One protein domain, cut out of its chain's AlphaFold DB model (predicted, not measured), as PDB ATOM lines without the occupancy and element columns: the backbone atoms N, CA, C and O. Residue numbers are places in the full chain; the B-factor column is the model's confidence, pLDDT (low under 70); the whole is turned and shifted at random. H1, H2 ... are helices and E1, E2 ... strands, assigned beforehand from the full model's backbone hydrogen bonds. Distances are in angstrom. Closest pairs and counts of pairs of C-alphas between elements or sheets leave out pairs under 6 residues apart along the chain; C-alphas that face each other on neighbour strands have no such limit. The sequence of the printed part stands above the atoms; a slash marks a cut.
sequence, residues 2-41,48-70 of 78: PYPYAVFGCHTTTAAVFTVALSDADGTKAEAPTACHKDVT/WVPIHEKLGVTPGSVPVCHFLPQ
ATOM      1  N   PRO A   2     -53.694  15.557  34.847       45.53
ATOM      2  CA  PRO A   2     -53.367  15.524  33.433       45.53
ATOM      3  C   PRO A   2     -52.007  16.200  33.267       45.53
ATOM      4  O   PRO A   2     -51.858  17.386  33.559       45.53
ATOM      5  N   TYR A   3     -50.992  15.433  32.878       43.53
ATOM      6  CA  TYR A   3     -49.708  16.019  32.530       43.53
ATOM      7  C   TYR A   3     -49.900  16.877  31.267       43.53
ATOM      8  O   TYR A   3     -50.504  16.395  30.306       43.53
ATOM      9  N   PRO A   4     -49.420  18.133  31.246       52.34
ATOM     10  CA  PRO A   4     -49.611  19.041  30.110       52.34
ATOM     11  C   PRO A   4     -48.904  18.565  28.827       52.34
ATOM     12  O   PRO A   4     -49.154  19.092  27.746       52.34
ATOM     13  N   TYR A   5     -48.043  17.553  28.933       51.69
ATOM     14  CA  TYR A   5     -47.354  16.886  27.836       51.69
ATOM     15  C   TYR A   5     -47.138  15.405  28.172       51.69
ATOM     16  O   TYR A   5     -47.247  14.986  29.325       51.69
ATOM     17  N   ALA A   6     -46.832  14.597  27.153       50.78
ATOM     18  CA  ALA A   6     -46.454  13.203  27.359       50.78
ATOM     19  C   ALA A   6     -45.130  13.149  28.136       50.78
ATOM     20  O   ALA A   6     -44.100  13.584  27.625       50.78
ATOM     21  N   VAL A   7     -45.170  12.640  29.366       51.41
ATOM     22  CA  VAL A   7     -43.972  12.335  30.149       51.41
ATOM     23  C   VAL A   7     -43.579  10.905  29.824       51.41
ATOM     24  O   VAL A   7     -44.362   9.974  30.009       51.41
ATOM     25  N   PHE A   8     -42.370  10.735  29.314       55.28
ATOM     26  CA  PHE A   8     -41.816   9.428  29.027       55.28
ATOM     27  C   PHE A   8     -41.056   8.987  30.259       55.28
ATOM     28  O   PHE A   8     -39.965   9.479  30.539       55.28
ATOM     29  N   GLY A   9     -41.660   8.088  31.026       52.88
ATOM     30  CA  GLY A   9     -40.931   7.398  32.071       52.88
ATOM     31  C   GLY A   9     -39.961   6.421  31.420       52.88
ATOM     32  O   GLY A   9     -40.385   5.397  30.885       52.88
ATOM     33  N   CYS A  10     -38.659   6.688  31.507       59.25
ATOM     34  CA  CYS A  10     -37.736   5.570  31.654       59.25
ATOM     35  C   CYS A  10     -38.152   4.859  32.951       59.25
ATOM     36  O   CYS A  10     -38.507   5.541  33.908       59.25
ATOM     37  N   HIS A  11     -38.166   3.523  32.976       59.47
ATOM     38  CA  HIS A  11     -38.822   2.680  33.995       59.47
ATOM     39  C   HIS A  11     -38.558   3.041  35.480       59.47
ATOM     40  O   HIS A  11     -39.242   2.519  36.356       59.47
ATOM     41  N   THR A  12     -37.605   3.928  35.782       62.47
ATOM     42  CA  THR A  12     -37.219   4.357  37.130       62.47
ATOM     43  C   THR A  12     -36.785   5.833  37.256       62.47
ATOM     44  O   THR A  12     -36.314   6.213  38.325       62.47
ATOM     45  N   THR A  13     -36.900   6.682  36.222       67.75
ATOM     46  CA  THR A  13     -36.370   8.068  36.260       67.75
ATOM     47  C   THR A  13     -37.154   9.036  35.372       67.75
ATOM     48  O   THR A  13     -37.812   8.635  34.405       67.75
ATOM     49  N   THR A  14     -37.077  10.327  35.704       73.50
ATOM     50  CA  THR A  14     -37.576  11.402  34.845       73.50
ATOM     51  C   THR A  14     -36.495  11.769  33.831       73.50
ATOM     52  O   THR A  14     -35.424  12.246  34.197       73.50
ATOM     53  N   ALA A  15     -36.788  11.580  32.546       78.25
ATOM     54  CA  ALA A  15     -35.867  11.892  31.459       78.25
ATOM     55  C   ALA A  15     -36.440  12.961  30.520       78.25
ATOM     56  O   ALA A  15     -37.654  13.104  30.364       78.25
ATOM     57  N   ALA A  16     -35.541  13.692  29.866       80.88
ATOM     58  CA  ALA A  16     -35.843  14.550  28.729       80.88
ATOM     59  C   ALA A  16     -35.347  13.877  27.443       80.88
ATOM     60  O   ALA A  16     -34.277  13.273  27.434       80.88
ATOM     61  N   VAL A  17     -36.119  13.980  26.362       80.31
ATOM     62  CA  VAL A  17     -35.737  13.442  25.050       80.31
ATOM     63  C   VAL A  17     -35.169  14.577  24.202       80.31
ATOM     64  O   VAL A  17     -35.723  15.677  24.191       80.31
ATOM     65  N   PHE A  18     -34.069  14.312  23.506       83.56
ATOM     66  CA  PHE A  18     -33.418  15.243  22.588       83.56
ATOM     67  C   PHE A  18     -33.144  14.554  21.252       83.56
ATOM     68  O   PHE A  18     -32.881  13.355  21.220       83.56
ATOM     69  N   THR A  19     -33.142  15.315  20.158       86.75
ATOM     70  CA  THR A  19     -32.563  14.870  18.885       86.75
ATOM     71  C   THR A  19     -31.102  15.286  18.874       86.75
ATOM     72  O   THR A  19     -30.795  16.465  19.047       86.75
ATOM     73  N   VAL A  20     -30.199  14.327  18.692       86.88
ATOM     74  CA  VAL A  20     -28.758  14.581  18.609       86.88
ATOM     75  C   VAL A  20     -28.238  14.255  17.218       86.88
ATOM     76  O   VAL A  20     -28.644  13.266  16.605       86.88
ATOM     77  N   ALA A  21     -27.327  15.097  16.734       91.12
ATOM     78  CA  ALA A  21     -26.587  14.849  15.509       91.12
ATOM     79  C   ALA A  21     -25.416  13.904  15.807       91.12
ATOM     80  O   ALA A  21     -24.588  14.172  16.679       91.12
ATOM     81  N   LEU A  22     -25.355  12.808  15.066       89.81
ATOM     82  CA  LEU A  22     -24.292  11.816  15.103       89.81
ATOM     83  C   LEU A  22     -23.402  11.986  13.875       89.81
ATOM     84  O   LEU A  22     -23.889  12.292  12.784       89.81
ATOM     85  N   SER A  23     -22.104  11.770  14.062       94.50
ATOM     86  CA  SER A  23     -21.118  11.742  12.985       94.50
ATOM     87  C   SER A  23     -20.222  10.530  13.175       94.50
ATOM     88  O   SER A  23     -19.672  10.344  14.260       94.50
ATOM     89  N   ASP A  24     -20.070   9.739  12.122       93.25
ATOM     90  CA  ASP A  24     -19.099   8.650  12.073       93.25
ATOM     91  C   ASP A  24     -17.746   9.159  11.535       93.25
ATOM     92  O   ASP A  24     -17.638  10.280  11.018       93.25
ATOM     93  N   ALA A  25     -16.698   8.351  11.683       95.81
ATOM     94  CA  ALA A  25     -15.332   8.652  11.265       95.81
ATOM     95  C   ALA A  25     -15.193   8.806   9.741       95.81
ATOM     96  O   ALA A  25     -14.299   9.512   9.275       95.81
ATOM     97  N   ASP A  26     -16.076   8.172   8.970       95.50
ATOM     98  CA  ASP A  26     -16.142   8.296   7.511       95.50
ATOM     99  C   ASP A  26     -16.897   9.560   7.038       95.50
ATOM    100  O   ASP A  26     -16.979   9.827   5.839       95.50
ATOM    101  N   GLY A  27     -17.418  10.365   7.972       94.56
ATOM    102  CA  GLY A  27     -18.177  11.583   7.690       94.56
ATOM    103  C   GLY A  27     -19.679  11.367   7.496       94.56
ATOM    104  O   GLY A  27     -20.398  12.347   7.263       94.56
ATOM    105  N   THR A  28     -20.175  10.133   7.622       96.44
ATOM    106  CA  THR A  28     -21.610   9.834   7.623       96.44
ATOM    107  C   THR A  28     -22.296  10.545   8.787       96.44
ATOM    108  O   THR A  28     -21.817  10.515   9.922       96.44
ATOM    109  N   LYS A  29     -23.437  11.191   8.511       95.50
ATOM    110  CA  LYS A  29     -24.238  11.917   9.506       95.50
ATOM    111  C   LYS A  29     -25.617  11.298   9.662       95.50
ATOM    112  O   LYS A  29     -26.240  10.918   8.673       95.50
ATOM    113  N   ALA A  30     -26.105  11.266  10.894       91.44
ATOM    114  CA  ALA A  30     -27.459  10.830  11.216       91.44
ATOM    115  C   ALA A  30     -28.041  11.679  12.349       91.44
ATOM    116  O   ALA A  30     -27.304  12.216  13.173       91.44
ATOM    117  N   GLU A  31     -29.363  11.773  12.409       90.00
ATOM    118  CA  GLU A  31     -30.068  12.304  13.573       90.00
ATOM    119  C   GLU A  31     -30.723  11.150  14.323       90.00
ATOM    120  O   GLU A  31     -31.326  10.264  13.711       90.00
ATOM    121  N   ALA A  32     -30.600  11.151  15.647       85.81
ATOM    122  CA  ALA A  32     -31.189  10.114  16.480       85.81
ATOM    123  C   ALA A  32     -31.794  10.704  17.759       85.81
ATOM    124  O   ALA A  32     -31.202  11.606  18.361       85.81
ATOM    125  N   PRO A  33     -32.954  10.197  18.211       84.88
ATOM    126  CA  PRO A  33     -33.474  10.540  19.522       84.88
ATOM    127  C   PRO A  33     -32.617   9.894  20.621       84.88
ATOM    128  O   PRO A  33     -32.227   8.728  20.532       84.88
ATOM    129  N   THR A  34     -32.369  10.640  21.692       86.44
ATOM    130  CA  THR A  34     -31.694  10.173  22.906       86.44
ATOM    131  C   THR A  34     -32.473  10.627  24.136       86.44
ATOM    132  O   THR A  34     -33.070  11.704  24.129       86.44
ATOM    133  N   ALA A  35     -32.492   9.811  25.187       84.06
ATOM    134  CA  ALA A  35     -33.096  10.178  26.465       84.06
ATOM    135  C   ALA A  35     -31.999  10.513  27.473       84.06
ATOM    136  O   ALA A  35     -31.128   9.684  27.729       84.06
ATOM    137  N   CYS A  36     -32.057  11.704  28.061       82.06
ATOM    138  CA  CYS A  36     -31.101  12.173  29.053       82.06
ATOM    139  C   CYS A  36     -31.771  12.398  30.407       82.06
ATOM    140  O   CYS A  36     -32.859  12.970  30.481       82.06
ATOM    141  N   HIS A  37     -31.089  12.024  31.483       80.88
ATOM    142  CA  HIS A  37     -31.515  12.317  32.850       80.88
ATOM    143  C   HIS A  37     -30.353  12.893  33.666       80.88
ATOM    144  O   HIS A  37     -29.178  12.699  33.344       80.88
ATOM    145  N   LYS A  38     -30.692  13.655  34.710       73.44
ATOM    146  CA  LYS A  38     -29.723  14.199  35.682       73.44
ATOM    147  C   LYS A  38     -29.666  13.369  36.963       73.44
ATOM    148  O   LYS A  38     -28.747  13.524  37.761       73.44
ATOM    149  N   ASP A  39     -30.660  12.510  37.157       67.88
ATOM    150  CA  ASP A  39     -30.851  11.743  38.374       67.88
ATOM    151  C   ASP A  39     -29.777  10.658  38.444       67.88
ATOM    152  O   ASP A  39     -29.665   9.820  37.549       67.88
ATOM    153  N   VAL A  40     -28.998  10.652  39.518       58.88
ATOM    154  CA  VAL A  40     -28.030   9.591  39.800       58.88
ATOM    155  C   VAL A  40     -28.684   8.584  40.746       58.88
ATOM    156  O   VAL A  40     -28.202   8.361  41.850       58.88
ATOM    157  N   THR A  41     -29.852   8.040  40.395       55.91
ATOM    158  CA  THR A  41     -30.523   7.081  41.283       55.91
ATOM    159  C   THR A  41     -29.887   5.697  41.145       55.91
ATOM    160  O   THR A  41     -29.990   5.107  40.066       55.91
ATOM    161  N   TRP A  48     -23.656  -1.287  40.030       57.00
ATOM    162  CA  TRP A  48     -23.117  -0.032  39.531       57.00
ATOM    163  C   TRP A  48     -21.932  -0.354  38.628       57.00
ATOM    164  O   TRP A  48     -20.820  -0.582  39.094       57.00
ATOM    165  N   VAL A  49     -22.161  -0.380  37.319       58.31
ATOM    166  CA  VAL A  49     -21.070  -0.186  36.376       58.31
ATOM    167  C   VAL A  49     -20.659   1.268  36.578       58.31
ATOM    168  O   VAL A  49     -21.533   2.137  36.482       58.31
ATOM    169  N   PRO A  50     -19.389   1.576  36.882       67.19
ATOM    170  CA  PRO A  50     -18.957   2.952  37.073       67.19
ATOM    171  C   PRO A  50     -18.882   3.655  35.711       67.19
ATOM    172  O   PRO A  50     -17.821   3.949  35.167       67.19
ATOM    173  N   ILE A  51     -20.047   3.898  35.109       69.38
ATOM    174  CA  ILE A  51     -20.185   4.589  33.830       69.38
ATOM    175  C   ILE A  51     -19.598   5.994  33.930       69.38
ATOM    176  O   ILE A  51     -18.934   6.443  33.010       69.38
ATOM    177  N   HIS A  52     -19.740   6.634  35.092       71.25
ATOM    178  CA  HIS A  52     -19.133   7.923  35.402       71.25
ATOM    179  C   HIS A  52     -17.598   7.883  35.344       71.25
ATOM    180  O   HIS A  52     -17.001   8.825  34.836       71.25
ATOM    181  N   GLU A  53     -16.955   6.785  35.772       75.19
ATOM    182  CA  GLU A  53     -15.498   6.618  35.643       75.19
ATOM    183  C   GLU A  53     -15.090   6.438  34.181       75.19
ATOM    184  O   GLU A  53     -14.143   7.073  33.728       75.19
ATOM    185  N   LYS A  54     -15.841   5.638  33.409       76.69
ATOM    186  CA  LYS A  54     -15.594   5.476  31.964       76.69
ATOM    187  C   LYS A  54     -15.790   6.776  31.185       76.69
ATOM    188  O   LYS A  54     -15.079   7.016  30.217       76.69
ATOM    189  N   LEU A  55     -16.764   7.584  31.594       76.38
ATOM    190  CA  LEU A  55     -17.065   8.880  30.994       76.38
ATOM    191  C   LEU A  55     -16.159  10.002  31.529       76.38
ATOM    192  O   LEU A  55     -16.136  11.078  30.942       76.38
ATOM    193  N   GLY A  56     -15.421   9.773  32.620       83.31
ATOM    194  CA  GLY A  56     -14.551  10.773  33.240       83.31
ATOM    195  C   GLY A  56     -15.302  11.962  33.848       83.31
ATOM    196  O   GLY A  56     -14.782  13.076  33.846       83.31
ATOM    197  N   VAL A  57     -16.525  11.753  34.345       80.81
ATOM    198  CA  VAL A  57     -17.389  12.828  34.867       80.81
ATOM    199  C   VAL A  57     -17.762  12.597  36.325       80.81
ATOM    200  O   VAL A  57     -17.999  11.470  36.757       80.81
ATOM    201  N   THR A  58     -17.865  13.675  37.104       79.88
ATOM    202  CA  THR A  58     -18.393  13.598  38.472       79.88
ATOM    203  C   THR A  58     -19.885  13.238  38.422       79.88
ATOM    204  O   THR A  58     -20.624  13.885  37.671       79.88
ATOM    205  N   PRO A  59     -20.373  12.255  39.204       76.12
ATOM    206  CA  PRO A  59     -21.796  11.924  39.244       76.12
ATOM    207  C   PRO A  59     -22.670  13.160  39.497       76.12
ATOM    208  O   PRO A  59     -22.405  13.939  40.411       76.12
ATOM    209  N   GLY A  60     -23.689  13.365  38.660       73.31
ATOM    210  CA  GLY A  60     -24.618  14.498  38.759       73.31
ATOM    211  C   GLY A  60     -24.085  15.846  38.249       73.31
ATOM    212  O   GLY A  60     -24.848  16.807  38.199       73.31
ATOM    213  N   SER A  61     -22.812  15.937  37.838       80.50
ATOM    214  CA  SER A  61     -22.251  17.173  37.258       80.50
ATOM    215  C   SER A  61     -22.738  17.444  35.834       80.50
ATOM    216  O   SER A  61     -22.862  18.599  35.429       80.50
ATOM    217  N   VAL A  62     -23.053  16.385  35.087       80.25
ATOM    218  CA  VAL A  62     -23.582  16.445  33.723       80.25
ATOM    219  C   VAL A  62     -24.753  15.470  33.572       80.25
ATOM    220  O   VAL A  62     -24.780  14.447  34.262       80.25
ATOM    221  N   PRO A  63     -25.728  15.753  32.688       79.19
ATOM    222  CA  PRO A  63     -26.737  14.769  32.314       79.19
ATOM    223  C   PRO A  63     -26.094  13.549  31.644       79.19
ATOM    224  O   PRO A  63     -25.161  13.697  30.855       79.19
ATOM    225  N   VAL A  64     -26.634  12.362  31.909       79.06
ATOM    226  CA  VAL A  64     -26.272  11.126  31.200       79.06
ATOM    227  C   VAL A  64     -27.360  10.827  30.176       79.06
ATOM    228  O   VAL A  64     -28.544  10.900  30.500       79.06
ATOM    229  N   CYS A  65     -26.956  10.517  28.942       81.25
ATOM    230  CA  CYS A  65     -27.851  10.256  27.817       81.25
ATOM    231  C   CYS A  65     -27.738   8.807  27.333       81.25
ATOM    232  O   CYS A  65     -26.646   8.244  27.276       81.25
ATOM    233  N   HIS A  66     -28.866   8.223  26.941       81.00
ATOM    234  CA  HIS A  66     -28.972   6.848  26.476       81.00
ATOM    235  C   HIS A  66     -29.613   6.786  25.089       81.00
ATOM    236  O   HIS A  66     -30.699   7.327  24.860       81.00
ATOM    237  N   PHE A  67     -28.964   6.059  24.178       80.56
ATOM    238  CA  PHE A  67     -29.636   5.478  23.018       80.56
ATOM    239  C   PHE A  67     -30.277   4.169  23.470       80.56
ATOM    240  O   PHE A  67     -29.592   3.290  23.997       80.56
ATOM    241  N   LEU A  68     -31.597   4.066  23.337       73.94
ATOM    242  CA  LEU A  68     -32.310   2.856  23.730       73.94
ATOM    243  C   LEU A  68     -32.070   1.734  22.703       73.94
ATOM    244  O   LEU A  68     -31.901   2.029  21.517       73.94
ATOM    245  N   PRO A  69     -32.029   0.460  23.144       69.81
ATOM    246  CA  PRO A  69     -31.895  -0.683  22.243       69.81
ATOM    247  C   PRO A  69     -33.049  -0.731  21.229       69.81
ATOM    248  O   PRO A  69     -34.069  -0.072  21.414       69.81
ATOM    249  N   GLN A  70     -32.886  -1.497  20.145       61.69
ATOM    250  CA  GLN A  70     -33.810  -1.506  18.996       61.69
ATOM    251  C   GLN A  70     -35.267  -1.861  19.344       61.69
ATOM    252  O   GLN A  70     -36.185  -1.469  18.626       61.69
TER     253      GLN A  70
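AT A GLANCE: This is residues 2 to 41 and 48 to 70 of the 78 residues of the protein "BURP domain-containing protein" of Dichanthelium oligosanthes (UniProt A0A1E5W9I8). What shape is this? It has little regular structure: a tail, residues 2 to 15, leads into a long hairpin, E1 and E2, with short E3 beside the last part of E2 and small H1 off the sheet. How is it built? The printed part has 63 residues, with one named helix and three named strands in the order E1, E2, H1, E3; the named elements hold only 25 of the residues and are mostly strand, and the sheet, in the order E1, E2, E3, is antiparallel. How large? It is loose, radius of gyration of the C-alphas 14.1 A, spanning 45 by 30 by 21 A.

HOW THE PARTS SIT: Which strands pair? E1, residues 16 to 23, and E2, residues 29 to 37, form an antiparallel hairpin; N 18 and O 34 are 2.9 A apart. E2 bends by 51 degrees at residue 33. What follows? H1, residues 51 to 55, is not on the sheet. E3, residues 64 to 66, is antiparallel to E2, with N 66 and O 35 2.8 A apart.

IN THESE COORDINATES: Where does E1 begin? C-alpha 16 is at (-35.843, 14.550, 28.729). Where does E3 end? C-alpha 66 is at (-28.972, 6.848, 26.476). How long are the longer strands? E1 is 21.7 A, E2 24.5 A.

THE WHOLE: Is anything cut? Residues 42 to 47 are not printed; C-alphas 41 and 48 are 10.4 A apart. Where is confidence low? Residues 2 to 13, 39 to 41, 48 to 51 and 69 to 70 have pLDDT under 70.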